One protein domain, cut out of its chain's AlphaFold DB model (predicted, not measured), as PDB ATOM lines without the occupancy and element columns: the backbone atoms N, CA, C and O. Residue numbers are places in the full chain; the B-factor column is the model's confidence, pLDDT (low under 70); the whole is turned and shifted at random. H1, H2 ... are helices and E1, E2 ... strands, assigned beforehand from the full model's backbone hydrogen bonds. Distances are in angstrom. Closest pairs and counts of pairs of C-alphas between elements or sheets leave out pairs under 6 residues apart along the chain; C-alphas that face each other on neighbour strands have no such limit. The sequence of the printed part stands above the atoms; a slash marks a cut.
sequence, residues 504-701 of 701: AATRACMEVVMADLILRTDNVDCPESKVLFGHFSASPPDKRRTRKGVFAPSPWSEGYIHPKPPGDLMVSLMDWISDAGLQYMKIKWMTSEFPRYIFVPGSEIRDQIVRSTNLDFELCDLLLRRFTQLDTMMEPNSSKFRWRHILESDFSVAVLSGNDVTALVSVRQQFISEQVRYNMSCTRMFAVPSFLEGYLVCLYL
ATOM      1  N   ALA A 504      33.500  37.917  82.077       56.25
ATOM      2  CA  ALA A 504      33.244  38.102  83.504       56.25
ATOM      3  C   ALA A 504      34.023  39.302  84.069       56.25
ATOM      4  O   ALA A 504      33.471  40.069  84.852       56.25
ATOM      5  N   ALA A 505      35.265  39.505  83.618       56.50
ATOM      6  CA  ALA A 505      36.079  40.654  84.004       56.50
ATOM      7  C   ALA A 505      35.522  41.967  83.427       56.50
ATOM      8  O   ALA A 505      35.458  42.961  84.145       56.50
ATOM      9  N   THR A 506      35.022  41.972  82.183       60.78
ATOM     10  CA  THR A 506      34.346  43.157  81.619       60.78
ATOM     11  C   THR A 506      33.074  43.510  82.393       60.78
ATOM     12  O   THR A 506      32.847  44.684  82.666       60.78
ATOM     13  N   ARG A 507      32.273  42.514  82.805       67.12
ATOM     14  CA  ARG A 507      31.116  42.744  83.688       67.12
ATOM     15  C   ARG A 507      31.539  43.372  85.016       67.12
ATOM     16  O   ARG A 507      31.013  44.422  85.355       67.12
ATOM     17  N   ALA A 508      32.490  42.760  85.726       61.84
ATOM     18  CA  ALA A 508      32.940  43.247  87.030       61.84
ATOM     19  C   ALA A 508      33.522  44.671  86.941       61.84
ATOM     20  O   ALA A 508      33.240  45.516  87.783       61.84
ATOM     21  N   CYS A 509      34.265  44.971  85.870       66.31
ATOM     22  CA  CYS A 509      34.736  46.322  85.568       66.31
ATOM     23  C   CYS A 509      33.569  47.315  85.403       66.31
ATOM     24  O   CYS A 509      33.585  48.389  85.996       66.31
ATOM     25  N   MET A 510      32.518  46.944  84.666       75.75
ATOM     26  CA  MET A 510      31.347  47.806  84.456       75.75
ATOM     27  C   MET A 510      30.455  47.938  85.699       75.75
ATOM     28  O   MET A 510      29.811  48.965  85.873       75.75
ATOM     29  N   GLU A 511      30.435  46.943  86.587       67.81
ATOM     30  CA  GLU A 511      29.810  47.045  87.915       67.81
ATOM     31  C   GLU A 511      30.570  48.037  88.816       67.81
ATOM     32  O   GLU A 511      29.941  48.851  89.490       67.81
ATOM     33  N   VAL A 512      31.908  48.049  88.766       67.88
ATOM     34  CA  VAL A 512      32.736  49.058  89.456       67.88
ATOM     35  C   VAL A 512      32.526  50.457  88.866       67.88
ATOM     36  O   VAL A 512      32.370  51.408  89.626       67.88
ATOM     37  N   VAL A 513      32.450  50.592  87.538       70.31
ATOM     38  CA  VAL A 513      32.124  51.868  86.867       70.31
ATOM     39  C   VAL A 513      30.733  52.370  87.264       70.31
ATOM     40  O   VAL A 513      30.592  53.544  87.589       70.31
ATOM     41  N   MET A 514      29.714  51.501  87.295       68.00
ATOM     42  CA  MET A 514      28.376  51.862  87.791       68.00
ATOM     43  C   MET A 514      28.448  52.426  89.213       68.00
ATOM     44  O   MET A 514      27.851  53.462  89.487       68.00
ATOM     45  N   ALA A 515      29.180  51.758  90.110       63.91
ATOM     46  CA  ALA A 515      29.318  52.188  91.498       63.91
ATOM     47  C   ALA A 515      30.071  53.526  91.634       63.91
ATOM     48  O   ALA A 515      29.629  54.381  92.396       63.91
ATOM     49  N   ASP A 516      31.155  53.736  90.880       67.62
ATOM     50  CA  ASP A 516      31.896  55.006  90.850       67.62
ATOM     51  C   ASP A 516      31.018  56.168  90.363       67.62
ATOM     52  O   ASP A 516      30.986  57.226  90.990       67.62
ATOM     53  N   LEU A 517      30.243  55.960  89.293       70.00
ATOM     54  CA  LEU A 517      29.331  56.977  88.763       70.00
ATOM     55  C   LEU A 517      28.197  57.308  89.744       70.00
ATOM     56  O   LEU A 517      27.907  58.486  89.934       70.00
ATOM     57  N   ILE A 518      27.618  56.305  90.418       68.81
ATOM     58  CA  ILE A 518      26.608  56.515  91.474       68.81
ATOM     59  C   ILE A 518      27.198  57.338  92.627       68.81
ATOM     60  O   ILE A 518      26.658  58.391  92.966       68.81
ATOM     61  N   LEU A 519      28.351  56.922  93.165       66.38
ATOM     62  CA  LEU A 519      29.039  57.629  94.251       66.38
ATOM     63  C   LEU A 519      29.423  59.060  93.858       66.38
ATOM     64  O   LEU A 519      29.350  59.972  94.680       66.38
ATOM     65  N   ARG A 520      29.814  59.287  92.601       67.62
ATOM     66  CA  ARG A 520      30.070  60.635  92.079       67.62
ATOM     67  C   ARG A 520      28.795  61.465  92.026       67.62
ATOM     68  O   ARG A 520      28.861  62.623  92.425       67.62
ATOM     69  N   THR A 521      27.660  60.899  91.609       66.25
ATOM     70  CA  THR A 521      26.370  61.611  91.602       66.25
ATOM     71  C   THR A 521      25.807  61.906  92.994       66.25
ATOM     72  O   THR A 521      25.216  62.969  93.165       66.25
ATOM     73  N   ASP A 522      26.055  61.055  93.993       62.00
ATOM     74  CA  ASP A 522      25.647  61.297  95.389       62.00
ATOM     75  C   ASP A 522      26.361  62.513  96.013       62.00
ATOM     76  O   ASP A 522      25.840  63.153  96.924       62.00
ATOM     77  N   ASN A 523      27.548  62.867  95.507       58.56
ATOM     78  CA  ASN A 523      28.342  64.014  95.959       58.56
ATOM     79  C   ASN A 523      28.023  65.325  95.201       58.56
ATOM     80  O   ASN A 523      28.796  66.284  95.272       58.56
ATOM     81  N   VAL A 524      26.919  65.387  94.447       63.22
ATOM     82  CA  VAL A 524      26.557  66.557  93.628       63.22
ATOM     83  C   VAL A 524      25.436  67.366  94.266       63.22
ATOM     84  O   VAL A 524      24.326  66.869  94.427       63.22
ATOM     85  N   ASP A 525      25.682  68.665  94.471       65.69
ATOM     86  CA  ASP A 525      24.628  69.663  94.697       65.69
ATOM     87  C   ASP A 525      23.713  69.748  93.458       65.69
ATOM     88  O   ASP A 525      23.946  70.544  92.531       65.69
ATOM     89  N   CYS A 526      22.703  68.882  93.433       67.44
ATOM     90  CA  CYS A 526      21.732  68.693  92.364       67.44
ATOM     91  C   CYS A 526      20.319  69.033  92.877       67.44
ATOM     92  O   CYS A 526      19.972  68.636  93.989       67.44
ATOM     93  N   PRO A 527      19.470  69.741  92.108       70.00
ATOM     94  CA  PRO A 527      18.083  69.965  92.508       70.00
ATOM     95  C   PRO A 527      17.308  68.640  92.610       70.00
ATOM     96  O   PRO A 527      17.336  67.845  91.672       70.00
ATOM     97  N   GLU A 528      16.544  68.448  93.692       66.31
ATOM     98  CA  GLU A 528      15.829  67.195  94.029       66.31
ATOM     99  C   GLU A 528      14.928  66.629  92.910       66.31
ATOM    100  O   GLU A 528      14.610  65.443  92.896       66.31
ATOM    101  N   SER A 529      14.505  67.461  91.952       76.12
ATOM    102  CA  SER A 529      13.636  67.071  90.834       76.12
ATOM    103  C   SER A 529      14.361  66.496  89.610       76.12
ATOM    104  O   SER A 529      13.708  66.189  88.607       76.12
ATOM    105  N   LYS A 530      15.696  66.387  89.627       84.12
ATOM    106  CA  LYS A 530      16.484  65.923  88.473       84.12
ATOM    107  C   LYS A 530      16.789  64.427  88.546       84.12
ATOM    108  O   LYS A 530      16.877  63.824  89.609       84.12
ATOM    109  N   VAL A 531      16.976  63.819  87.377       85.81
ATOM    110  CA  VAL A 531      17.413  62.422  87.263       85.81
ATOM    111  C   VAL A 531      18.932  62.372  87.349       85.81
ATOM    112  O   VAL A 531      19.597  63.042  86.562       85.81
ATOM    113  N   LEU A 532      19.466  61.580  88.273       84.38
ATOM    114  CA  LEU A 532      20.892  61.269  88.368       84.38
ATOM    115  C   LEU A 532      21.201  59.922  87.699       84.38
ATOM    116  O   LEU A 532      20.298  59.155  87.342       84.38
ATOM    117  N   PHE A 533      22.490  59.639  87.522       80.31
ATOM    118  CA  PHE A 533      22.947  58.296  87.174       80.31
ATOM    119  C   PHE A 533      22.526  57.307  88.274       80.31
ATOM    120  O   PHE A 533      22.457  57.660  89.446       80.31
ATOM    121  N   GLY A 534      22.169  56.076  87.904       75.31
ATOM    122  CA  GLY A 534      21.706  55.072  88.871       75.31
ATOM    123  C   GLY A 534      20.335  55.334  89.512       75.31
ATOM    124  O   GLY A 534      19.913  54.543  90.351       75.31
ATOM    125  N   HIS A 535      19.579  56.365  89.111       84.50
ATOM    126  CA  HIS A 535      18.158  56.447  89.467       84.50
ATOM    127  C   HIS A 535      17.389  55.291  88.803       84.50
ATOM    128  O   HIS A 535      17.169  55.284  87.587       84.50
ATOM    129  N   PHE A 536      16.958  54.319  89.608       82.25
ATOM    130  CA  PHE A 536      16.125  53.194  89.182       82.25
ATOM    131  C   PHE A 536      14.637  53.474  89.426       82.25
ATOM    132  O   PHE A 536      14.259  54.063  90.436       82.25
ATOM    133  N   SER A 537      13.775  52.989  88.532       83.19
ATOM    134  CA  SER A 537      12.329  52.938  88.747       83.19
ATOM    135  C   SER A 537      11.820  51.500  88.722       83.19
ATOM    136  O   SER A 537      12.032  50.764  87.757       83.19
ATOM    137  N   ALA A 538      11.079  51.134  89.769       79.44
ATOM    138  CA  ALA A 538      10.390  49.852  89.881       79.44
ATOM    139  C   ALA A 538       9.107  49.765  89.027       79.44
ATOM    140  O   ALA A 538       8.582  48.670  88.828       79.44
ATOM    141  N   SER A 539       8.580  50.886  88.509       85.12
ATOM    142  CA  SER A 539       7.470  50.835  87.547       85.12
ATOM    143  C   SER A 539       7.965  50.290  86.203       85.12
ATOM    144  O   SER A 539       9.111  50.555  85.851       85.12
ATOM    145  N   PRO A 540       7.158  49.576  85.399       81.44
ATOM    146  CA  PRO A 540       7.542  49.260  84.023       81.44
ATOM    147  C   PRO A 540       7.656  50.546  83.174       81.44
ATOM    148  O   PRO A 540       6.968  51.526  83.462       81.44
ATOM    149  N   PRO A 541       8.493  50.578  82.119       82.50
ATOM    150  CA  PRO A 541       8.578  51.727  81.219       82.50
ATOM    151  C   PRO A 541       7.311  51.884  80.362       82.50
ATOM    152  O   PRO A 541       6.764  50.903  79.846       82.50
ATOM    153  N   ASP A 542       6.883  53.129  80.143       82.19
ATOM    154  CA  ASP A 542       5.711  53.439  79.324       82.19
ATOM    155  C   ASP A 542       5.902  53.058  77.850       82.19
ATOM    156  O   ASP A 542       6.906  53.370  77.203       82.19
ATOM    157  N   LYS A 543       4.898  52.394  77.269       81.44
ATOM    158  CA  LYS A 543       4.954  51.924  75.877       81.44
ATOM    159  C   LYS A 543       4.581  53.032  74.892       81.44
ATOM    160  O   LYS A 543       3.416  53.202  74.532       81.44
ATOM    161  N   ARG A 544       5.587  53.737  74.375       79.44
ATOM    162  CA  ARG A 544       5.417  54.744  73.315       79.44
ATOM    163  C   ARG A 544       5.128  54.099  71.949       79.44
ATOM    164  O   ARG A 544       5.959  53.382  71.398       79.44
ATOM    165  N   ARG A 545       3.963  54.392  71.354       80.50
ATOM    166  CA  ARG A 545       3.613  53.947  69.989       80.50
ATOM    167  C   ARG A 545       4.327  54.806  68.936       80.50
ATOM    168  O   ARG A 545       4.036  55.991  68.802       80.50
ATOM    169  N   THR A 546       5.202  54.195  68.142       77.31
ATOM    170  CA  THR A 546       5.852  54.830  66.982       77.31
ATOM    171  C   THR A 546       5.003  54.706  65.710       77.31
ATOM    172  O   THR A 546       4.134  53.834  65.600       77.31
ATOM    173  N   ARG A 547       5.222  55.595  64.729       77.06
ATOM    174  CA  ARG A 547       4.547  55.540  63.416       77.06
ATOM    175  C   ARG A 547       5.473  54.868  62.402       77.06
ATOM    176  O   ARG A 547       6.618  55.284  62.265       77.06
ATOM    177  N   LYS A 548       5.014  53.868  61.644       74.62
ATOM    178  CA  LYS A 548       5.836  53.314  60.549       74.62
ATOM    179  C   LYS A 548       5.993  54.377  59.452       74.62
ATOM    180  O   LYS A 548       5.005  54.979  59.046       74.62
ATOM    181  N   GLY A 549       7.220  54.597  58.986       71.75
ATOM    182  CA  GLY A 549       7.555  55.579  57.952       71.75
ATOM    183  C   GLY A 549       8.828  55.186  57.201       71.75
ATOM    184  O   GLY A 549       9.362  54.098  57.418       71.75
ATOM    185  N   VAL A 550       9.292  56.055  56.305       78.44
ATOM    186  CA  VAL A 550      10.584  55.897  55.613       78.44
ATOM    187  C   VAL A 550      11.710  56.344  56.552       78.44
ATOM    188  O   VAL A 550      11.475  57.152  57.453       78.44
ATOM    189  N   PHE A 551      12.914  55.802  56.373       81.56
ATOM    190  CA  PHE A 551      14.093  56.298  57.077       81.56
ATOM    191  C   PHE A 551      14.394  57.751  56.690       81.56
ATOM    192  O   PHE A 551      14.194  58.136  55.540       81.56
ATOM    193  N   ALA A 552      14.893  58.534  57.643       75.56
ATOM    194  CA  ALA A 552      15.419  59.868  57.380       75.56
ATOM    195  C   ALA A 552      16.550  59.821  56.324       75.56
ATOM    196  O   ALA A 552      17.296  58.832  56.289       75.56
ATOM    197  N   PRO A 553      16.691  60.856  55.474       71.94
ATOM    198  CA  PRO A 553      17.814  60.978  54.551       71.94
ATOM    199  C   PRO A 553      19.123  61.247  55.307       71.94
ATOM    200  O   PRO A 553      19.124  61.649  56.470       71.94
ATOM    201  N   SER A 554      20.253  60.999  54.646       74.06
ATOM    202  CA  SER A 554      21.585  61.286  55.193       74.06
ATOM    203  C   SER A 554      21.863  62.784  55.069       74.06
ATOM    204  O   SER A 554      21.918  63.261  53.935       74.06
ATOM    205  N   PRO A 555      22.107  63.529  56.165       72.75
ATOM    206  CA  PRO A 555      22.350  64.964  56.080       72.75
ATOM    207  C   PRO A 555      23.541  65.294  55.171       72.75
ATOM    208  O   PRO A 555      23.479  66.226  54.382       72.75
ATOM    209  N   TRP A 556      24.582  64.458  55.189       74.44
ATOM    210  CA  TRP A 556      25.751  64.598  54.315       74.44
ATOM    211  C   TRP A 556      25.455  64.302  52.840       74.44
ATOM    212  O   TRP A 556      26.113  64.860  51.968       74.44
ATOM    213  N   SER A 557      24.475  63.443  52.542       70.75
ATOM    214  CA  SER A 557      24.039  63.186  51.159       70.75
ATOM    215  C   SER A 557      23.180  64.322  50.604       70.75
ATOM    216  O   SER A 557      23.199  64.557  49.403       70.75
ATOM    217  N   GLU A 558      22.494  65.053  51.485       68.69
ATOM    218  CA  GLU A 558      21.776  66.300  51.183       68.69
ATOM    219  C   GLU A 558      22.693  67.547  51.255       68.69
ATOM    220  O   GLU A 558      22.225  68.677  51.145       68.69
ATOM    221  N   GLY A 559      24.007  67.368  51.459       62.81
ATOM    222  CA  GLY A 559      24.995  68.455  51.484       62.81
ATOM    223  C   GLY A 559      25.058  69.281  52.777       62.81
ATOM    224  O   GLY A 559      25.775  70.281  52.816       62.81
ATOM    225  N   TYR A 560      24.361  68.886  53.847       72.44
ATOM    226  CA  TYR A 560      24.455  69.567  55.140       72.44
ATOM    227  C   TYR A 560      25.814  69.328  55.811       72.44
ATOM    228  O   TYR A 560      26.366  68.225  55.810       72.44
ATOM    229  N   ILE A 561      26.332  70.384  56.438       70.38
ATOM    230  CA  ILE A 561      27.602  70.401  57.167       70.38
ATOM    231  C   ILE A 561      27.322  70.933  58.576       70.38
ATOM    232  O   ILE A 561      26.575  71.900  58.736       70.38
ATOM    233  N   HIS A 562      27.920  70.326  59.607       75.62
ATOM    234  CA  HIS A 562      27.822  70.850  60.973       75.62
ATOM    235  C   HIS A 562      28.356  72.292  61.048       75.62
ATOM    236  O   HIS A 562      29.416  72.574  60.480       75.62
ATOM    237  N   PRO A 563      27.690  73.200  61.787       74.00
ATOM    238  CA  PRO A 563      28.201  74.549  61.992       74.00
ATOM    239  C   PRO A 563      29.534  74.491  62.749       74.00
ATOM    240  O   PRO A 563      29.597  73.999  63.878       74.00
ATOM    241  N   LYS A 564      30.604  74.993  62.124       72.12
ATOM    242  CA  LYS A 564      31.930  75.102  62.744       72.12
ATOM    243  C   LYS A 564      32.069  76.455  63.458       72.12
ATOM    244  O   LYS A 564      31.686  77.469  62.874       72.12
ATOM    245  N   PRO A 565      32.617  76.500  64.684       72.06
ATOM    246  CA  PRO A 565      32.998  77.760  65.316       72.06
ATOM    247  C   PRO A 565      34.167  78.430  64.561       72.06
ATOM    248  O   PRO A 565      34.934  77.726  63.897       72.06
ATOM    249  N   PRO A 566      34.337  79.760  64.679       73.12
ATOM    250  CA  PRO A 566      35.518  80.465  64.175       73.12
ATOM    251  C   PRO A 566      36.823  79.888  64.755       73.12
ATOM    252  O   PRO A 566      36.888  79.532  65.937       73.12
ATOM    253  N   GLY A 567      37.845  79.730  63.910       62.84
ATOM    254  CA  GLY A 567      39.090  79.039  64.276       62.84
ATOM    255  C   GLY A 567      39.976  79.840  65.233       62.84
ATOM    256  O   GLY A 567      40.588  79.266  66.130       62.84
ATOM    257  N   ASP A 568      39.985  81.160  65.073       60.09
ATOM    258  CA  ASP A 568      40.557  82.150  65.985       60.09
ATOM    259  C   ASP A 568      39.944  82.037  67.390       60.09
ATOM    260  O   ASP A 568      40.669  81.848  68.366       60.09
ATOM    261  N   LEU A 569      38.609  82.020  67.485       63.03
ATOM    262  CA  LEU A 569      37.884  81.897  68.750       63.03
ATOM    263  C   LEU A 569      38.203  80.579  69.469       63.03
ATOM    264  O   LEU A 569      38.370  80.566  70.688       63.03
ATOM    265  N   MET A 570      38.306  79.469  68.731       67.75
ATOM    266  CA  MET A 570      38.674  78.171  69.307       67.75
ATOM    267  C   MET A 570      40.098  78.150  69.858       67.75
ATOM    268  O   MET A 570      40.323  77.557  70.909       67.75
ATOM    269  N   VAL A 571      41.047  78.815  69.202       65.31
ATOM    270  CA  VAL A 571      42.427  78.930  69.701       65.31
ATOM    271  C   VAL A 571      42.480  79.805  70.939       65.31
ATOM    272  O   VAL A 571      42.974  79.353  71.965       65.31
ATOM    273  N   SER A 572      41.909  81.013  70.880       69.00
ATOM    274  CA  SER A 572      41.881  81.930  72.024       69.00
ATOM    275  C   SER A 572      41.227  81.289  73.250       69.00
ATOM    276  O   SER A 572      41.685  81.496  74.371       69.00
ATOM    277  N   LEU A 573      40.191  80.470  73.037       72.62
ATOM    278  CA  LEU A 573      39.567  79.677  74.089       72.62
ATOM    279  C   LEU A 573      40.514  78.593  74.632       72.62
ATOM    280  O   LEU A 573      40.695  78.522  75.842       72.62
ATOM    281  N   MET A 574      41.138  77.773  73.783       73.62
ATOM    282  CA  MET A 574      42.050  76.701  74.224       73.62
ATOM    283  C   MET A 574      43.286  77.230  74.970       73.62
ATOM    284  O   MET A 574      43.681  76.657  75.990       73.62
ATOM    285  N   ASP A 575      43.868  78.335  74.504       74.25
ATOM    286  CA  ASP A 575      45.006  78.988  75.157       74.25
ATOM    287  C   ASP A 575      44.580  79.568  76.516       74.25
ATOM    288  O   ASP A 575      45.214  79.295  77.537       74.25
ATOM    289  N   TRP A 576      43.436  80.265  76.578       79.56
ATOM    290  CA  TRP A 576      42.897  80.769  77.845       79.56
ATOM    291  C   TRP A 576      42.593  79.644  78.844       79.56
ATOM    292  O   TRP A 576      42.948  79.761  80.012       79.56
ATOM    293  N   ILE A 577      41.992  78.529  78.410       77.94
ATOM    294  CA  ILE A 577      41.712  77.376  79.285       77.94
ATOM    295  C   ILE A 577      43.017  76.752  79.815       77.94
ATOM    296  O   ILE A 577      43.052  76.301  80.964       77.94
ATOM    297  N   SER A 578      44.089  76.743  79.015       79.12
ATOM    298  CA  SER A 578      45.396  76.200  79.411       79.12
ATOM    299  C   SER A 578      46.008  76.955  80.596       79.12
ATOM    300  O   SER A 578      46.472  76.315  81.549       79.12
ATOM    301  N   ASP A 579      45.948  78.290  80.547       77.44
ATOM    302  CA  ASP A 579      46.619  79.204  81.481       77.44
ATOM    303  C   ASP A 579      45.696  79.777  82.578       77.44
ATOM    304  O   ASP A 579      46.170  80.389  83.540       77.44
ATOM    305  N   ALA A 580      44.376  79.586  82.478       74.88
ATOM    306  CA  ALA A 580      43.419  80.156  83.422       74.88
ATOM    307  C   ALA A 580      43.631  79.660  84.868       74.88
ATOM    308  O   ALA A 580      43.745  78.465  85.166       74.88
ATOM    309  N   GLY A 581      43.642  80.628  85.790       76.94
ATOM    310  CA  GLY A 581      43.918  80.411  87.208       76.94
ATOM    311  C   GLY A 581      42.922  79.475  87.903       76.94
ATOM    312  O   GLY A 581      41.753  79.362  87.525       76.94
ATOM    313  N   LEU A 582      43.388  78.821  88.974       78.44
ATOM    314  CA  LEU A 582      42.643  77.796  89.721       78.44
ATOM    315  C   LEU A 582      41.272  78.265  90.237       78.44
ATOM    316  O   LEU A 582      40.383  77.437  90.424       78.44
ATOM    317  N   GLN A 583      41.079  79.572  90.436       78.44
ATOM    318  CA  GLN A 583      39.797  80.162  90.813       78.44
ATOM    319  C   GLN A 583      38.701  79.944  89.758       78.44
ATOM    320  O   GLN A 583      37.562  79.681  90.126       78.44
ATOM    321  N   TYR A 584      39.036  79.973  88.462       72.25
ATOM    322  CA  TYR A 584      38.074  79.726  87.381       72.25
ATOM    323  C   TYR A 584      37.795  78.234  87.187       72.25
ATOM    324  O   TYR A 584      36.701  77.851  86.781       72.25
ATOM    325  N   MET A 585      38.770  77.388  87.522       80.69
ATOM    326  CA  MET A 585      38.724  75.938  87.312       80.69
ATOM    327  C   MET A 585      37.766  75.217  88.263       80.69
ATOM    328  O   MET A 585      37.232  74.171  87.911       80.69
ATOM    329  N   LYS A 586      37.512  75.781  89.449       75.38
ATOM    330  CA  LYS A 586      36.553  75.236  90.428       75.38
ATOM    331  C   LYS A 586      35.088  75.576  90.117       75.38
ATOM    332  O   LYS A 586      34.194  75.064  90.782       75.38
ATOM    333  N   ILE A 587      34.830  76.457  89.151       73.38
ATOM    334  CA  ILE A 587      33.478  76.910  88.799       73.38
ATOM    335  C   ILE A 587      32.819  75.868  87.880       73.38
ATOM    336  O   ILE A 587      33.484  75.307  87.010       73.38
ATOM    337  N   LYS A 588      31.508  75.633  88.042       78.44
ATOM    338  CA  LYS A 588      30.701  74.823  87.110       78.44
ATOM    339  C   LYS A 588      30.676  75.523  85.738       78.44
ATOM    340  O   LYS A 588      30.125  76.614  85.633       78.44
ATOM    341  N   TRP A 589      31.291  74.933  84.711       78.62
ATOM    342  CA  TRP A 589      31.356  75.519  83.357       78.62
ATOM    343  C   TRP A 589      30.273  74.968  82.436       78.62
ATOM    344  O   TRP A 589      29.717  75.702  81.623       78.62
ATOM    345  N   MET A 590      29.965  73.676  82.564       81.56
ATOM    346  CA  MET A 590      28.888  73.031  81.822       81.56
ATOM    347  C   MET A 590      27.921  72.341  82.778       81.56
ATOM    348  O   MET A 590      28.329  71.676  83.728       81.56
ATOM    349  N   THR A 591      26.630  72.482  82.491       85.44
ATOM    350  CA  THR A 591      25.532  71.769  83.152       85.44
ATOM    351  C   THR A 591      24.538  71.323  82.090       85.44
ATOM    352  O   THR A 591      24.155  72.122  81.233       85.44
ATOM    353  N   SER A 592      24.092  70.074  82.144       88.69
ATOM    354  CA  SER A 592      23.109  69.524  81.213       88.69
ATOM    355  C   SER A 592      22.167  68.585  81.955       88.69
ATOM    356  O   SER A 592      22.620  67.663  82.620       88.69
ATOM    357  N   GLU A 593      20.859  68.821  81.865       88.81
ATOM    358  CA  GLU A 593      19.869  68.171  82.741       88.81
ATOM    359  C   GLU A 593      19.205  66.916  82.153       88.81
ATOM    360  O   GLU A 593      18.559  66.168  82.883       88.81
ATOM    361  N   PHE A 594      19.320  66.703  80.841       88.62
ATOM    362  CA  PHE A 594      18.636  65.641  80.100       88.62
ATOM    363  C   PHE A 594      19.648  64.816  79.299       88.62
ATOM    364  O   PHE A 594      20.504  65.430  78.656       88.62
ATOM    365  N   PRO A 595      19.525  63.473  79.262       90.50
ATOM    366  CA  PRO A 595      18.550  62.595  79.937       90.50
ATOM    367  C   PRO A 595      18.816  62.358  81.434       90.50
ATOM    368  O   PRO A 595      18.004  61.733  82.118       90.50
ATOM    369  N   ARG A 596      19.943  62.858  81.942       91.00
ATOM    370  CA  ARG A 596      20.267  62.959  83.369       91.00
ATOM    371  C   ARG A 596      21.086  64.215  83.635       91.00
ATOM    372  O   ARG A 596      21.734  64.728  82.716       91.00
ATOM    373  N   TYR A 597      21.090  64.683  84.876       88.00
ATOM    374  CA  TYR A 597      21.929  65.790  85.303       88.00
ATOM    375  C   TYR A 597      23.406  65.394  85.243       88.00
ATOM    376  O   TYR A 597      23.828  64.429  85.873       88.00
ATOM    377  N   ILE A 598      24.164  66.166  84.470       88.25
ATOM    378  CA  ILE A 598      25.621  66.149  84.395       88.25
ATOM    379  C   ILE A 598      26.089  67.577  84.654       88.25
ATOM    380  O   ILE A 598      25.567  68.522  84.048       88.25
ATOM    381  N   PHE A 599      27.089  67.741  85.512       85.12
ATOM    382  CA  PHE A 599      27.830  68.991  85.640       85.12
ATOM    383  C   PHE A 599      29.322  68.715  85.485       85.12
ATOM    384  O   PHE A 599      29.816  67.691  85.945       85.12
ATOM    385  N   VAL A 600      30.037  69.641  84.854       84.25
ATOM    386  CA  VAL A 600      31.486  69.544  84.673       84.25
ATOM    387  C   VAL A 600      32.123  70.897  85.025       84.25
ATOM    388  O   VAL A 600      31.736  71.929  84.452       84.25
ATOM    389  N   PRO A 601      33.056  70.942  85.996       82.88
ATOM    390  CA  PRO A 601      33.799  72.148  86.330       82.88
ATOM    391  C   PRO A 601      34.933  72.404  85.327       82.88
ATOM    392  O   PRO A 601      35.337  71.519  84.571       82.88
ATOM    393  N   GLY A 602      35.473  73.623  85.326       79.50
ATOM    394  CA  GLY A 602      36.543  74.017  84.402       79.50
ATOM    395  C   GLY A 602      37.808  73.154  84.468       79.50
ATOM    396  O   GLY A 602      38.457  72.956  83.442       79.50
ATOM    397  N   SER A 603      38.134  72.596  85.642       84.56
ATOM    398  CA  SER A 603      39.272  71.685  85.823       84.56
ATOM    399  C   SER A 603      39.192  70.469  84.907       84.56
ATOM    400  O   SER A 603      40.142  70.211  84.176       84.56
ATOM    401  N   GLU A 604      38.050  69.780  84.877       84.62
ATOM    402  CA  GLU A 604      37.869  68.569  84.069       84.62
ATOM    403  C   GLU A 604      37.936  68.876  82.570       84.62
ATOM    404  O   GLU A 604      38.567  68.145  81.815       84.62
ATOM    405  N   ILE A 605      37.370  70.005  82.130       82.38
ATOM    406  CA  ILE A 605      37.456  70.433  80.724       82.38
ATOM    407  C   ILE A 605      38.914  70.699  80.339       82.38
ATOM    408  O   ILE A 605      39.384  70.216  79.309       82.38
ATOM    409  N   ARG A 606      39.658  71.439  81.167       82.06
ATOM    410  CA  ARG A 606      41.078  71.705  80.917       82.06
ATOM    411  C   ARG A 606      41.897  70.417  80.908       82.06
ATOM    412  O   ARG A 606      42.749  70.243  80.041       82.06
ATOM    413  N   ASP A 607      41.669  69.536  81.871       82.62
ATOM    414  CA  ASP A 607      42.533  68.384  82.083       82.62
ATOM    415  C   ASP A 607      42.232  67.263  81.053       82.62
ATOM    416  O   ASP A 607      43.172  66.715  80.474       82.62
ATOM    417  N   GLN A 608      40.959  67.041  80.690       83.75
ATOM    418  CA  GLN A 608      40.531  65.986  79.753       83.75
ATOM    419  C   GLN A 608      40.413  66.415  78.272       83.75
ATOM    420  O   GLN A 608      40.538  65.563  77.393       83.75
ATOM    421  N   ILE A 609      40.150  67.695  77.956       77.81
ATOM    422  CA  ILE A 609      40.023  68.175  76.556       77.81
ATOM    423  C   ILE A 609      41.293  68.879  76.069       77.81
ATOM    424  O   ILE A 609      41.660  68.750  74.900       77.81
ATOM    425  N   VAL A 610      41.942  69.662  76.936       73.88
ATOM    426  CA  VAL A 610      43.083  70.514  76.547       73.88
ATOM    427  C   VAL A 610      44.422  69.843  76.854       73.88
ATOM    428  O   VAL A 610      45.381  69.978  76.088       73.88
ATOM    429  N   ARG A 611      44.494  69.087  77.954       71.81
ATOM    430  CA  ARG A 611      45.643  68.251  78.326       71.81
ATOM    431  C   ARG A 611      45.391  66.795  77.916       71.81
ATOM    432  O   ARG A 611      44.478  66.494  77.157       71.81
ATOM    433  N   SER A 612      46.280  65.896  78.332       66.25
ATOM    434  CA  SER A 612      46.302  64.495  77.890       66.25
ATOM    435  C   SER A 612      45.841  63.514  78.972       66.25
ATOM    436  O   SER A 612      46.404  62.425  79.073       66.25
ATOM    437  N   THR A 613      44.869  63.885  79.815       74.50
ATOM    438  CA  THR A 613      44.209  62.893  80.683       74.50
ATOM    439  C   THR A 613      43.139  62.138  79.897       74.50
ATOM    440  O   THR A 613      42.659  62.607  78.867       74.50
ATOM    441  N   ASN A 614      42.758  60.954  80.373       73.56
ATOM    442  CA  ASN A 614      41.697  60.180  79.733       73.56
ATOM    443  C   ASN A 614      40.347  60.899  79.864       73.56
ATOM    444  O   ASN A 614      40.064  61.496  80.903       73.56
ATOM    445  N   LEU A 615      39.525  60.796  78.819       78.81
ATOM    446  CA  LEU A 615      38.143  61.268  78.807       78.81
ATOM    447  C   LEU A 615      37.275  60.360  79.689       78.81
ATOM    448  O   LEU A 615      37.276  59.141  79.499       78.81
ATOM    449  N   ASP A 616      36.533  60.948  80.625       81.44
ATOM    450  CA  ASP A 616      35.584  60.234  81.477       81.44
ATOM    451  C   ASP A 616      34.190  60.079  80.839       81.44
ATOM    452  O   ASP A 616      33.909  60.540  79.728       81.44
ATOM    453  N   PHE A 617      33.311  59.372  81.551       83.25
ATOM    454  CA  PHE A 617      31.948  59.078  81.114       83.25
ATOM    455  C   PHE A 617      31.073  60.340  81.049       83.25
ATOM    456  O   PHE A 617      30.368  60.537  80.062       83.25
ATOM    457  N   GLU A 618      31.159  61.222  82.050       86.25
ATOM    458  CA  GLU A 618      30.336  62.434  82.160       86.25
ATOM    459  C   GLU A 618      30.620  63.415  81.020       86.25
ATOM    460  O   GLU A 618      29.709  63.913  80.352       86.25
ATOM    461  N   LEU A 619      31.900  63.682  80.761       86.44
ATOM    462  CA  LEU A 619      32.331  64.599  79.720       86.44
ATOM    463  C   LEU A 619      32.150  63.993  78.324       86.44
ATOM    464  O   LEU A 619      31.791  64.714  77.391       86.44
ATOM    465  N   CYS A 620      32.306  62.675  78.172       87.19
ATOM    466  CA  CYS A 620      31.924  61.986  76.943       87.19
ATOM    467  C   CYS A 620      30.420  62.111  76.665       87.19
ATOM    468  O   CYS A 620      30.043  62.469  75.549       87.19
ATOM    469  N   ASP A 621      29.559  61.892  77.661       90.00
ATOM    470  CA  ASP A 621      28.110  62.047  77.506       90.00
ATOM    471  C   ASP A 621      27.736  63.503  77.170       90.00
ATOM    472  O   ASP A 621      26.939  63.732  76.258       90.00
ATOM    473  N   LEU A 622      28.399  64.517  77.750       89.75
ATOM    474  CA  LEU A 622      28.244  65.911  77.298       89.75
ATOM    475  C   LEU A 622      28.655  66.129  75.829       89.75
ATOM    476  O   LEU A 622      27.962  66.848  75.100       89.75
ATOM    477  N   LEU A 623      29.749  65.518  75.363       88.31
ATOM    478  CA  LEU A 623      30.167  65.597  73.958       88.31
ATOM    479  C   LEU A 623      29.150  64.908  73.030       88.31
ATOM    480  O   LEU A 623      28.818  65.447  71.972       88.31
ATOM    481  N   LEU A 624      28.584  63.769  73.436       90.25
ATOM    482  CA  LEU A 624      27.538  63.040  72.704       90.25
ATOM    483  C   LEU A 624      26.221  63.835  72.639       90.25
ATOM    484  O   LEU A 624      25.602  63.936  71.569       90.25
ATOM    485  N   ARG A 625      25.837  64.510  73.734       91.88
ATOM    486  CA  ARG A 625      24.752  65.509  73.743       91.88
ATOM    487  C   ARG A 625      25.048  66.645  72.768       91.88
ATOM    488  O   ARG A 625      24.158  67.042  72.010       91.88
ATOM    489  N   ARG A 626      26.289  67.143  72.712       87.62
ATOM    490  CA  ARG A 626      26.674  68.210  71.774       87.62
ATOM    491  C   ARG A 626      26.622  67.754  70.314       87.62
ATOM    492  O   ARG A 626      26.089  68.494  69.491       87.62
ATOM    493  N   PHE A 627      27.062  66.538  69.985       86.31
ATOM    494  CA  PHE A 627      26.856  65.958  68.649       86.31
ATOM    495  C   PHE A 627      25.367  65.848  68.301       86.31
ATOM    496  O   PHE A 627      24.960  66.229  67.205       86.31
ATOM    497  N   THR A 628      24.530  65.432  69.252       86.25
ATOM    498  CA  THR A 628      23.071  65.365  69.075       86.25
ATOM    499  C   THR A 628      22.448  66.751  68.841       86.25
ATOM    500  O   THR A 628      21.510  66.886  68.049       86.25
ATOM    501  N   GLN A 629      22.971  67.811  69.464       84.88
ATOM    502  CA  GLN A 629      22.576  69.195  69.171       84.88
ATOM    503  C   GLN A 629      23.012  69.623  67.764       84.88
ATOM    504  O   GLN A 629      22.180  70.121  67.009       84.88
ATOM    505  N   LEU A 630      24.270  69.385  67.380       82.81
ATOM    506  CA  LEU A 630      24.795  69.729  66.053       82.81
ATOM    507  C   LEU A 630      24.032  69.011  64.928       82.81
ATOM    508  O   LEU A 630      23.697  69.635  63.925       82.81
ATOM    509  N   ASP A 631      23.667  67.742  65.124       81.12
ATOM    510  CA  ASP A 631      22.788  67.000  64.214       81.12
ATOM    511  C   ASP A 631      21.389  67.625  64.113       81.12
ATOM    512  O   ASP A 631      20.807  67.663  63.034       81.12
ATOM    513  N   THR A 632      20.855  68.164  65.215       79.94
ATOM    514  CA  THR A 632      19.579  68.909  65.200       79.94
ATOM    515  C   THR A 632      19.682  70.173  64.346       79.94
ATOM    516  O   THR A 632      18.728  70.526  63.661       79.94
ATOM    517  N   MET A 633      20.834  70.850  64.375       77.75
ATOM    518  CA  MET A 633      21.069  72.086  63.622       77.75
ATOM    519  C   MET A 633      21.234  71.852  62.112       77.75
ATOM    520  O   MET A 633      21.045  72.796  61.351       77.75
ATOM    521  N   MET A 634      21.555  70.629  61.670       75.56
ATOM    522  CA  MET A 634      21.638  70.294  60.238       75.56
ATOM    523  C   MET A 634      20.266  70.133  59.567       75.56
ATOM    524  O   MET A 634      20.158  70.386  58.375       75.56
ATOM    525  N   GLU A 635      19.213  69.749  60.299       67.25
ATOM    526  CA  GLU A 635      17.863  69.523  59.748       67.25
ATOM    527  C   GLU A 635      16.824  70.541  60.292       67.25
ATOM    528  O   GLU A 635      15.817  70.138  60.884       67.25
ATOM    529  N   PRO A 636      17.000  71.869  60.097       55.34
ATOM    530  CA  PRO A 636      16.164  72.893  60.744       55.34
ATOM    531  C   PRO A 636      14.672  72.797  60.385       55.34
ATOM    532  O   PRO A 636      13.813  73.169  61.183       55.34
ATOM    533  N   ASN A 637      14.352  72.255  59.207       55.31
ATOM    534  CA  ASN A 637      12.989  72.181  58.675       55.31
ATOM    535  C   ASN A 637      12.251  70.873  59.031       55.31
ATOM    536  O   ASN A 637      11.079  70.721  58.684       55.31
ATOM    537  N   SER A 638      12.902  69.914  59.706       62.84
ATOM    538  CA  SER A 638      12.373  68.555  59.901       62.84
ATOM    539  C   SER A 638      12.422  68.092  61.361       62.84
ATOM    540  O   SER A 638      13.135  67.169  61.737       62.84
ATOM    541  N   SER A 639      11.568  68.666  62.211       62.16
ATOM    542  CA  SER A 639      11.453  68.279  63.632       62.16
ATOM    543  C   SER A 639      10.992  66.830  63.892       62.16
ATOM    544  O   SER A 639      10.941  66.395  65.043       62.16
ATOM    545  N   LYS A 640      10.631  66.076  62.841       65.88
ATOM    546  CA  LYS A 640      10.018  64.736  62.916       65.88
ATOM    547  C   LYS A 640      10.946  63.596  62.489       65.88
ATOM    548  O   LYS A 640      10.710  62.460  62.908       65.88
ATOM    549  N   PHE A 641      11.969  63.881  61.685       74.06
ATOM    550  CA  PHE A 641      12.941  62.902  61.193       74.06
ATOM    551  C   PHE A 641      14.306  63.148  61.833       74.06
ATOM    552  O   PHE A 641      14.622  64.272  62.208       74.06
ATOM    553  N   ARG A 642      15.083  62.075  62.003       81.56
ATOM    554  CA  ARG A 642      16.484  62.126  62.432       81.56
ATOM    555  C   ARG A 642      17.243  60.972  61.826       81.56
ATOM    556  O   ARG A 642      16.833  59.827  62.011       81.56
ATOM    557  N   TRP A 643      18.365  61.263  61.178       80.31
ATOM    558  CA  TRP A 643      19.248  60.242  60.614       80.31
ATOM    559  C   TRP A 643      19.730  59.219  61.645       80.31
ATOM    560  O   TRP A 643      19.566  58.016  61.437       80.31
ATOM    561  N   ARG A 644      20.278  59.688  62.771       85.12
ATOM    562  CA  ARG A 644      20.802  58.833  63.842       85.12
ATOM    563  C   ARG A 644      20.267  59.212  65.220       85.12
ATOM    564  O   ARG A 644      19.954  60.373  65.478       85.12
ATOM    565  N   HIS A 645      20.184  58.210  66.086       89.19
ATOM    566  CA  HIS A 645      19.884  58.328  67.507       89.19
ATOM    567  C   HIS A 645      21.137  57.912  68.275       89.19
ATOM    568  O   HIS A 645      21.628  56.802  68.080       89.19
ATOM    569  N   ILE A 646      21.686  58.811  69.087       90.81
ATOM    570  CA  ILE A 646      22.914  58.579  69.850       90.81
ATOM    571  C   ILE A 646      22.499  58.327  71.299       90.81
ATOM    572  O   ILE A 646      21.827  59.173  71.885       90.81
ATOM    573  N   LEU A 647      22.861  57.161  71.833       92.00
ATOM    574  CA  LEU A 647      22.675  56.824  73.243       92.00
ATOM    575  C   LEU A 647      23.854  57.329  74.078       92.00
ATOM    576  O   LEU A 647      24.952  57.526  73.563       92.00
ATOM    577  N   GLU A 648      23.617  57.501  75.371       92.06
ATOM    578  CA  GLU A 648      24.640  57.820  76.371       92.06
ATOM    579  C   GLU A 648      25.230  56.553  76.993       92.06
ATOM    580  O   GLU A 648      24.668  55.454  76.885       92.06
ATOM    581  N   SER A 649      26.381  56.721  77.643       86.94
ATOM    582  CA  SER A 649      27.164  55.640  78.236       86.94
ATOM    583  C   SER A 649      26.361  54.807  79.243       86.94
ATOM    584  O   SER A 649      26.530  53.589  79.285       86.94
ATOM    585  N   ASP A 650      25.391  55.410  79.942       87.75
ATOM    586  CA  ASP A 650      24.377  54.747  80.772       87.75
ATOM    587  C   ASP A 650      23.826  53.449  80.167       87.75
ATOM    588  O   ASP A 650      23.711  52.434  80.857       87.75
ATOM    589  N   PHE A 651      23.483  53.457  78.873       90.19
ATOM    590  CA  PHE A 651      22.904  52.283  78.226       90.19
ATOM    591  C   PHE A 651      23.932  51.155  78.095       90.19
ATOM    592  O   PHE A 651      23.638  50.011  78.446       90.19
ATOM    593  N   SER A 652      25.137  51.449  77.602       85.38
ATOM    594  CA  SER A 652      26.166  50.427  77.400       85.38
ATOM    595  C   SER A 652      26.709  49.909  78.729       85.38
ATOM    596  O   SER A 652      26.771  48.697  78.922       85.38
ATOM    597  N   VAL A 653      26.993  50.790  79.687       82.00
ATOM    598  CA  VAL A 653      27.439  50.435  81.042       82.00
ATOM    599  C   VAL A 653      26.422  49.503  81.730       82.00
ATOM    600  O   VAL A 653      26.803  48.472  82.298       82.00
ATOM    601  N   ALA A 654      25.119  49.769  81.590       80.50
ATOM    602  CA  ALA A 654      24.060  48.898  82.102       80.50
ATOM    603  C   ALA A 654      23.956  47.547  81.361       80.50
ATOM    604  O   ALA A 654      23.869  46.502  82.011       80.50
ATOM    605  N   VAL A 655      24.039  47.522  80.021       82.06
ATOM    606  CA  VAL A 655      24.075  46.268  79.231       82.06
ATOM    607  C   VAL A 655      25.278  45.396  79.608       82.06
ATOM    608  O   VAL A 655      25.156  44.168  79.682       82.06
ATOM    609  N   LEU A 656      26.446  46.008  79.819       78.00
ATOM    610  CA  LEU A 656      27.710  45.298  80.007       78.00
ATOM    611  C   LEU A 656      27.901  44.779  81.438       78.00
ATOM    612  O   LEU A 656      28.336  43.637  81.604       78.00
ATOM    613  N   SER A 657      27.485  45.545  82.452       72.25
ATOM    614  CA  SER A 657      27.250  45.002  83.802       72.25
ATOM    615  C   SER A 657      26.140  43.932  83.773       72.25
ATOM    616  O   SER A 657      26.184  42.929  84.482       72.25
ATOM    617  N   GLY A 658      25.198  44.037  82.834       72.50
ATOM    618  CA  GLY A 658      24.091  43.098  82.662       72.50
ATOM    619  C   GLY A 658      22.963  43.334  83.660       72.50
ATOM    620  O   GLY A 658      22.267  42.385  84.021       72.50
ATOM    621  N   ASN A 659      22.817  44.589  84.079       76.50
ATOM    622  CA  ASN A 659      21.658  45.103  84.785       76.50
ATOM    623  C   ASN A 659      20.462  45.248  83.831       76.50
ATOM    624  O   ASN A 659      20.610  45.260  82.605       76.50
ATOM    625  N   ASP A 660      19.262  45.388  84.393       79.81
ATOM    626  CA  ASP A 660      18.079  45.720  83.604       79.81
ATOM    627  C   ASP A 660      18.138  47.187  83.150       79.81
ATOM    628  O   ASP A 660      17.823  48.114  83.899       79.81
ATOM    629  N   VAL A 661      18.512  47.394  81.887       84.38
ATOM    630  CA  VAL A 661      18.517  48.713  81.232       84.38
ATOM    631  C   VAL A 661      17.153  49.397  81.273       84.38
ATOM    632  O   VAL A 661      17.076  50.621  81.209       84.38
ATOM    633  N   THR A 662      16.063  48.629  81.372       83.81
ATOM    634  CA  THR A 662      14.713  49.180  81.434       83.81
ATOM    635  C   THR A 662      14.370  49.704  82.822       83.81
ATOM    636  O   THR A 662      13.447  50.504  82.926       83.81
ATOM    637  N   ALA A 663      15.114  49.351  83.874       84.50
ATOM    638  CA  ALA A 663      14.935  49.899  85.218       84.50
ATOM    639  C   ALA A 663      15.540  51.311  85.372       84.50
ATOM    640  O   ALA A 663      15.015  52.111  86.145       84.50
ATOM    641  N   LEU A 664      16.593  51.653  84.621       86.38
ATOM    642  CA  LEU A 664      17.273  52.953  84.708       86.38
ATOM    643  C   LEU A 664      16.445  54.094  84.103       86.38
ATOM    644  O   LEU A 664      16.079  54.072  82.925       86.38
ATOM    645  N   VAL A 665      16.186  55.136  84.894       89.06
ATOM    646  CA  VAL A 665      15.371  56.286  84.475       89.06
ATOM    647  C   VAL A 665      16.077  57.114  83.396       89.06
ATOM    648  O   VAL A 665      15.427  57.530  82.438       89.06
ATOM    649  N   SER A 666      17.396  57.297  83.484       90.94
ATOM    650  CA  SER A 666      18.200  57.989  82.464       90.94
ATOM    651  C   SER A 666      18.149  57.286  81.100       90.94
ATOM    652  O   SER A 666      18.001  57.933  80.062       90.94
ATOM    653  N   VAL A 667      18.178  55.950  81.086       91.12
ATOM    654  CA  VAL A 667      17.996  55.146  79.869       91.12
ATOM    655  C   VAL A 667      16.569  55.289  79.338       91.12
ATOM    656  O   VAL A 667      16.386  55.544  78.148       91.12
ATOM    657  N   ARG A 668      15.537  55.213  80.194       91.00
ATOM    658  CA  ARG A 668      14.140  55.465  79.774       91.00
ATOM    659  C   ARG A 668      13.990  56.824  79.101       91.00
ATOM    660  O   ARG A 668      13.371  56.906  78.039       91.00
ATOM    661  N   GLN A 669      14.558  57.879  79.685       90.94
ATOM    662  CA  GLN A 669      14.443  59.232  79.146       90.94
ATOM    663  C   GLN A 669      14.956  59.344  77.701       90.94
ATOM    664  O   GLN A 669      14.341  60.056  76.909       90.94
ATOM    665  N   GLN A 670      15.986  58.585  77.321       92.12
ATOM    666  CA  GLN A 670      16.518  58.573  75.952       92.12
ATOM    667  C   GLN A 670      15.532  58.006  74.915       92.12
ATOM    668  O   GLN A 670      15.591  58.398  73.756       92.12
ATOM    669  N   PHE A 671      14.572  57.161  75.309       88.88
ATOM    670  CA  PHE A 671      13.589  56.574  74.385       88.88
ATOM    671  C   PHE A 671      12.179  57.178  74.514       88.88
ATOM    672  O   PHE A 671      11.515  57.475  73.512       88.88
ATOM    673  N   ILE A 672      11.679  57.333  75.744       87.56
ATOM    674  CA  ILE A 672      10.255  57.614  75.998       87.56
ATOM    675  C   ILE A 672       9.955  59.055  76.430       87.56
ATOM    676  O   ILE A 672       8.785  59.427  76.441       87.56
ATOM    677  N   SER A 673      10.969  59.886  76.700       87.38
ATOM    678  CA  SER A 673      10.762  61.299  77.061       87.38
ATOM    679  C   SER A 673      10.138  62.123  75.930       87.38
ATOM    680  O   SER A 673      10.442  61.937  74.748       87.38
ATOM    681  N   GLU A 674       9.340  63.123  76.305       85.06
ATOM    682  CA  GLU A 674       8.792  64.144  75.403       85.06
ATOM    683  C   GLU A 674       9.879  64.987  74.711       85.06
ATOM    684  O   GLU A 674       9.651  65.544  73.634       85.06
ATOM    685  N   GLN A 675      11.088  65.048  75.285       84.62
ATOM    686  CA  GLN A 675      12.240  65.702  74.651       84.62
ATOM    687  C   GLN A 675      12.705  64.964  73.382       84.62
ATOM    688  O   GLN A 675      13.245  65.581  72.461       84.62
ATOM    689  N   VAL A 676      12.408  63.665  73.260       87.00
ATOM    690  CA  VAL A 676      12.653  62.862  72.054       87.00
ATOM    691  C   VAL A 676      11.520  63.125  71.053       87.00
ATOM    692  O   VAL A 676      10.610  62.315  70.872       87.00
ATOM    693  N   ARG A 677      11.537  64.306  70.426       84.12
ATOM    694  CA  ARG A 677      10.437  64.833  69.585       84.12
ATOM    695  C   ARG A 677      10.275  64.148  68.220       84.12
ATOM    696  O   ARG A 677       9.221  64.264  67.599       84.12
ATOM    697  N   TYR A 678      11.295  63.428  67.766       84.44
ATOM    698  CA  TYR A 678      11.329  62.751  66.471       84.44
ATOM    699  C   TYR A 678      10.872  61.291  66.554       84.44
ATOM    700  O   TYR A 678      10.827  60.671  67.618       84.44
ATOM    701  N   ASN A 679      10.532  60.719  65.401       83.06
ATOM    702  CA  ASN A 679      10.056  59.347  65.317       83.06
ATOM    703  C   ASN A 679      11.223  58.358  65.163       83.06
ATOM    704  O   ASN A 679      11.690  58.123  64.051       83.06
ATOM    705  N   MET A 680      11.660  57.741  66.263       85.38
ATOM    706  CA  MET A 680      12.806  56.813  66.278       85.38
ATOM    707  C   MET A 680      12.682  55.614  65.318       85.38
ATOM    708  O   MET A 680      13.693  55.088  64.873       85.38
ATOM    709  N   SER A 681      11.476  55.182  64.924       82.75
ATOM    710  CA  SER A 681      11.328  54.122  63.906       82.75
ATOM    711  C   SER A 681      11.612  54.586  62.470       82.75
ATOM    712  O   SER A 681      11.605  53.767  61.556       82.75
ATOM    713  N   CYS A 682      11.815  55.888  62.262       82.31
ATOM    714  CA  CYS A 682      12.336  56.482  61.031       82.31
ATOM    715  C   CYS A 682      13.837  56.800  61.136       82.31
ATOM    716  O   CYS A 682      14.411  57.338  60.191       82.31
ATOM    717  N   THR A 683      14.485  56.486  62.257       84.75
ATOM    718  CA  THR A 683      15.924  56.679  62.423       84.75
ATOM    719  C   THR A 683      16.691  55.565  61.723       84.75
ATOM    720  O   THR A 683      16.352  54.392  61.851       84.75
ATOM    721  N   ARG A 684      17.700  55.943  60.933       81.25
ATOM    722  CA  ARG A 684      18.468  55.033  60.074       81.25
ATOM    723  C   ARG A 684      19.556  54.265  60.823       81.25
ATOM    724  O   ARG A 684      19.984  53.229  60.327       81.25
ATOM    725  N   MET A 685      20.009  54.795  61.957       81.88
ATOM    726  CA  MET A 685      21.156  54.298  62.715       81.88
ATOM    727  C   MET A 685      20.999  54.592  64.211       81.88
ATOM    728  O   MET A 685      20.734  55.735  64.588       81.88
ATOM    729  N   PHE A 686      21.238  53.605  65.067       84.88
ATOM    730  CA  PHE A 686      21.467  53.826  66.497       84.88
ATOM    731  C   PHE A 686      22.968  53.766  66.782       84.88
ATOM    732  O   PHE A 686      23.638  52.823  66.374       84.88
ATOM    733  N   ALA A 687      23.503  54.775  67.465       85.62
ATOM    734  CA  ALA A 687      24.895  54.842  67.892       85.62
ATOM    735  C   ALA A 687      24.976  54.576  69.400       85.62
ATOM    736  O   ALA A 687      24.303  55.244  70.185       85.62
ATOM    737  N   VAL A 688      25.781  53.589  69.791       86.25
ATOM    738  CA  VAL A 688      25.916  53.096  71.167       86.25
ATOM    739  C   VAL A 688      27.382  53.217  71.611       86.25
ATOM    740  O   VAL A 688      28.172  52.287  71.405       86.25
ATOM    741  N   PRO A 689      27.782  54.367  72.177       84.25
ATOM    742  CA  PRO A 689      29.108  54.562  72.748       84.25
ATOM    743  C   PRO A 689      29.275  53.693  73.998       84.25
ATOM    744  O   PRO A 689      28.359  53.531  74.801       84.25
ATOM    745  N   SER A 690      30.441  53.070  74.119       78.81
ATOM    746  CA  SER A 690      30.777  52.057  75.117       78.81
ATOM    747  C   SER A 690      32.250  52.190  75.483       78.81
ATOM    748  O   SER A 690      33.108  52.163  74.601       78.81
ATOM    749  N   PHE A 691      32.555  52.303  76.770       71.44
ATOM    750  CA  PHE A 691      33.933  52.287  77.252       71.44
ATOM    751  C   PHE A 691      34.383  50.842  77.481       71.44
ATOM    752  O   PHE A 691      33.688  50.072  78.139       71.44
ATOM    753  N   LEU A 692      35.530  50.456  76.923       66.94
ATOM    754  CA  LEU A 692      36.073  49.095  76.968       66.94
ATOM    755  C   LEU A 692      37.600  49.164  77.110       66.94
ATOM    756  O   LEU A 692      38.262  49.780  76.282       66.94
ATOM    757  N   GLU A 693      38.156  48.570  78.173       60.56
ATOM    758  CA  GLU A 693      39.608  48.545  78.473       60.56
ATOM    759  C   GLU A 693      40.319  49.920  78.365       60.56
ATOM    760  O   GLU A 693      41.473  50.003  77.964       60.56
ATOM    761  N   GLY A 694      39.637  51.013  78.734       55.38
ATOM    762  CA  GLY A 694      40.178  52.382  78.664       55.38
ATOM    763  C   GLY A 694      39.987  53.094  77.318       55.38
ATOM    764  O   GLY A 694      40.363  54.255  77.188       55.38
ATOM    765  N   TYR A 695      39.359  52.441  76.336       59.50
ATOM    766  CA  TYR A 695      39.038  53.007  75.027       59.50
ATOM    767  C   TYR A 695      37.542  53.307  74.891       59.50
ATOM    768  O   TYR A 695      36.697  52.531  75.334       59.50
ATOM    769  N   LEU A 696      37.209  54.399  74.202       69.50
ATOM    770  CA  LEU A 696      35.846  54.678  73.750       69.50
ATOM    771  C   LEU A 696      35.587  53.976  72.409       69.50
ATOM    772  O   LEU A 696      36.246  54.261  71.408       69.50
ATOM    773  N   VAL A 697      34.591  53.092  72.371       73.31
ATOM    774  CA  VAL A 697      34.132  52.398  71.162       73.31
ATOM    775  C   VAL A 697      32.673  52.752  70.894       73.31
ATOM    776  O   VAL A 697      31.845  52.671  71.791       73.31
ATOM    777  N   CYS A 698      32.315  53.084  69.652       75.12
ATOM    778  CA  CYS A 698      30.915  53.257  69.261       75.12
ATOM    779  C   CYS A 698      30.430  52.072  68.420       75.12
ATOM    780  O   CYS A 698      30.992  51.782  67.365       75.12
ATOM    781  N   LEU A 699      29.370  51.401  68.867       74.50
ATOM    782  CA  LEU A 699      28.641  50.408  68.081       74.50
ATOM    783  C   LEU A 699      27.540  51.107  67.268       74.50
ATOM    784  O   LEU A 699      26.847  51.971  67.795       74.50
ATOM    785  N   TYR A 700      27.364  50.725  66.003       72.00
ATOM    786  CA  TYR A 700      26.301  51.244  65.137       72.00
ATOM    787  C   TYR A 700      25.334  50.114  64.757       72.00
ATOM    788  O   TYR A 700      25.786  49.047  64.335       72.00
ATOM    789  N   LEU A 701      24.030  50.350  64.933       66.12
ATOM    790  CA  LEU A 701      22.924  49.396  64.740       66.12
ATOM    791  C   LEU A 701      21.905  49.911  63.715       66.12
ATOM    792  O   LEU A 701      21.623  51.132  63.749       66.12
TER     793      LEU A 701
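Overview. This is residues 504 to 701 of the 701 residues of an uncharacterized protein of Brachypodium distachyon (UniProt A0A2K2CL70). A small sheet, E3 E4 E5, has helix H5 over it in the middle of the domain, and the hairpin E1 E2 packs on the other side of H5. H6 sits beside E4, with H1 crossing it and H7 next to it; H2, H3 and H4 gather at the far end, where residues 565 to 573 stick out, and the long link 523 to 566 runs mostly along the outside. The printed part has 198 residues, with seven named helices and five named strands in the order H1 H2 H3 E1 E2 H4 H5 E3 H6 H7 E4 E5. The class is mixed, helices and strands; the sheet E3 E4 E5 is mixed and E1 E2 is antiparallel. The whole is compact, with a radius of gyration of the C-alphas of 18.1 A and spans of 54 by 43 by 34 A.

Arrangement. Start at E4, residues 685 to 692, the inner strand: it is parallel to E3, residues 644 to 646, with N 645 and O 685 2.9 A apart. On its other side E5, residues 695 to 700, forms an antiparallel hairpin with it, N 690 and O 697 being 2.7 A apart. H5, residues 617 to 634, is on this sheet in two layers, helix on one face, at a height over the sheet of 9.7 A; it runs along the strands, at 18 degrees to E4 on the local plane. H6, residues 649 to 657, stands at the sheet's level. With H7, residues 665 to 672, it lies between E3 and E4 in a strand-helix-strand unit, two parallel neighbour strands joined through helices, whose crossover is right-handed. H6 and H7 only just touch, with 3 pairs of C-alphas within 8 A, the closest those of Phe 651 and Val 667, 5.9 A. H1, residues 504 to 522, touches H6 with residues 506 to 514 alone, at a steep tilt of 43 degrees, closest at the C-alphas of Arg 507 and Ser 657, 4.5 A. Look next at the hairpin of E1, residues 588 to 592, and E2, residues 598 to 601, where N 592 and O 598 are 2.9 A apart; the closest C-alphas of E2 and H5 are those of Ile 598 and Glu 618, 6.4 A. H4, residues 602 to 610, touches H3, residues 582 to 585, closest at the C-alphas of Met 585 and Gly 602, 4.1 A. H2, residues 567 to 579, touches H4 with residues 574 to 578 alone, closest at the C-alphas of Ile 577 and Arg 606, 5.9 A; H2 and H5 are apart. Every O i to N i+4 pair is within hydrogen-bond range in H1, H2, H4, H5 and H6, and 3 of 4 in H7; H3 is too short for such a pair.

Along the chain. Find C-alpha 504 at (33.244, 38.102, 83.504); from there H1 runs 27.1 A. C-alpha 617 at (31.948, 59.078, 81.114) begins H5, 25.8 A long. E4 measures 21.3 A, H2 18.8 A and E5 16.2 A, ending at C-alpha 700, (26.301, 51.244, 65.137).

Size, cuts and confidence. The two farthest C-alphas, of Lys 548 and Gly 581, are 53.8 A apart. The printed part has no cut; the links H1 to H2 and H7 to E4 are long. The mean pLDDT of the printed part is 77.6, with 42 residues under 70, among them 518 to 526 and 635 to 640.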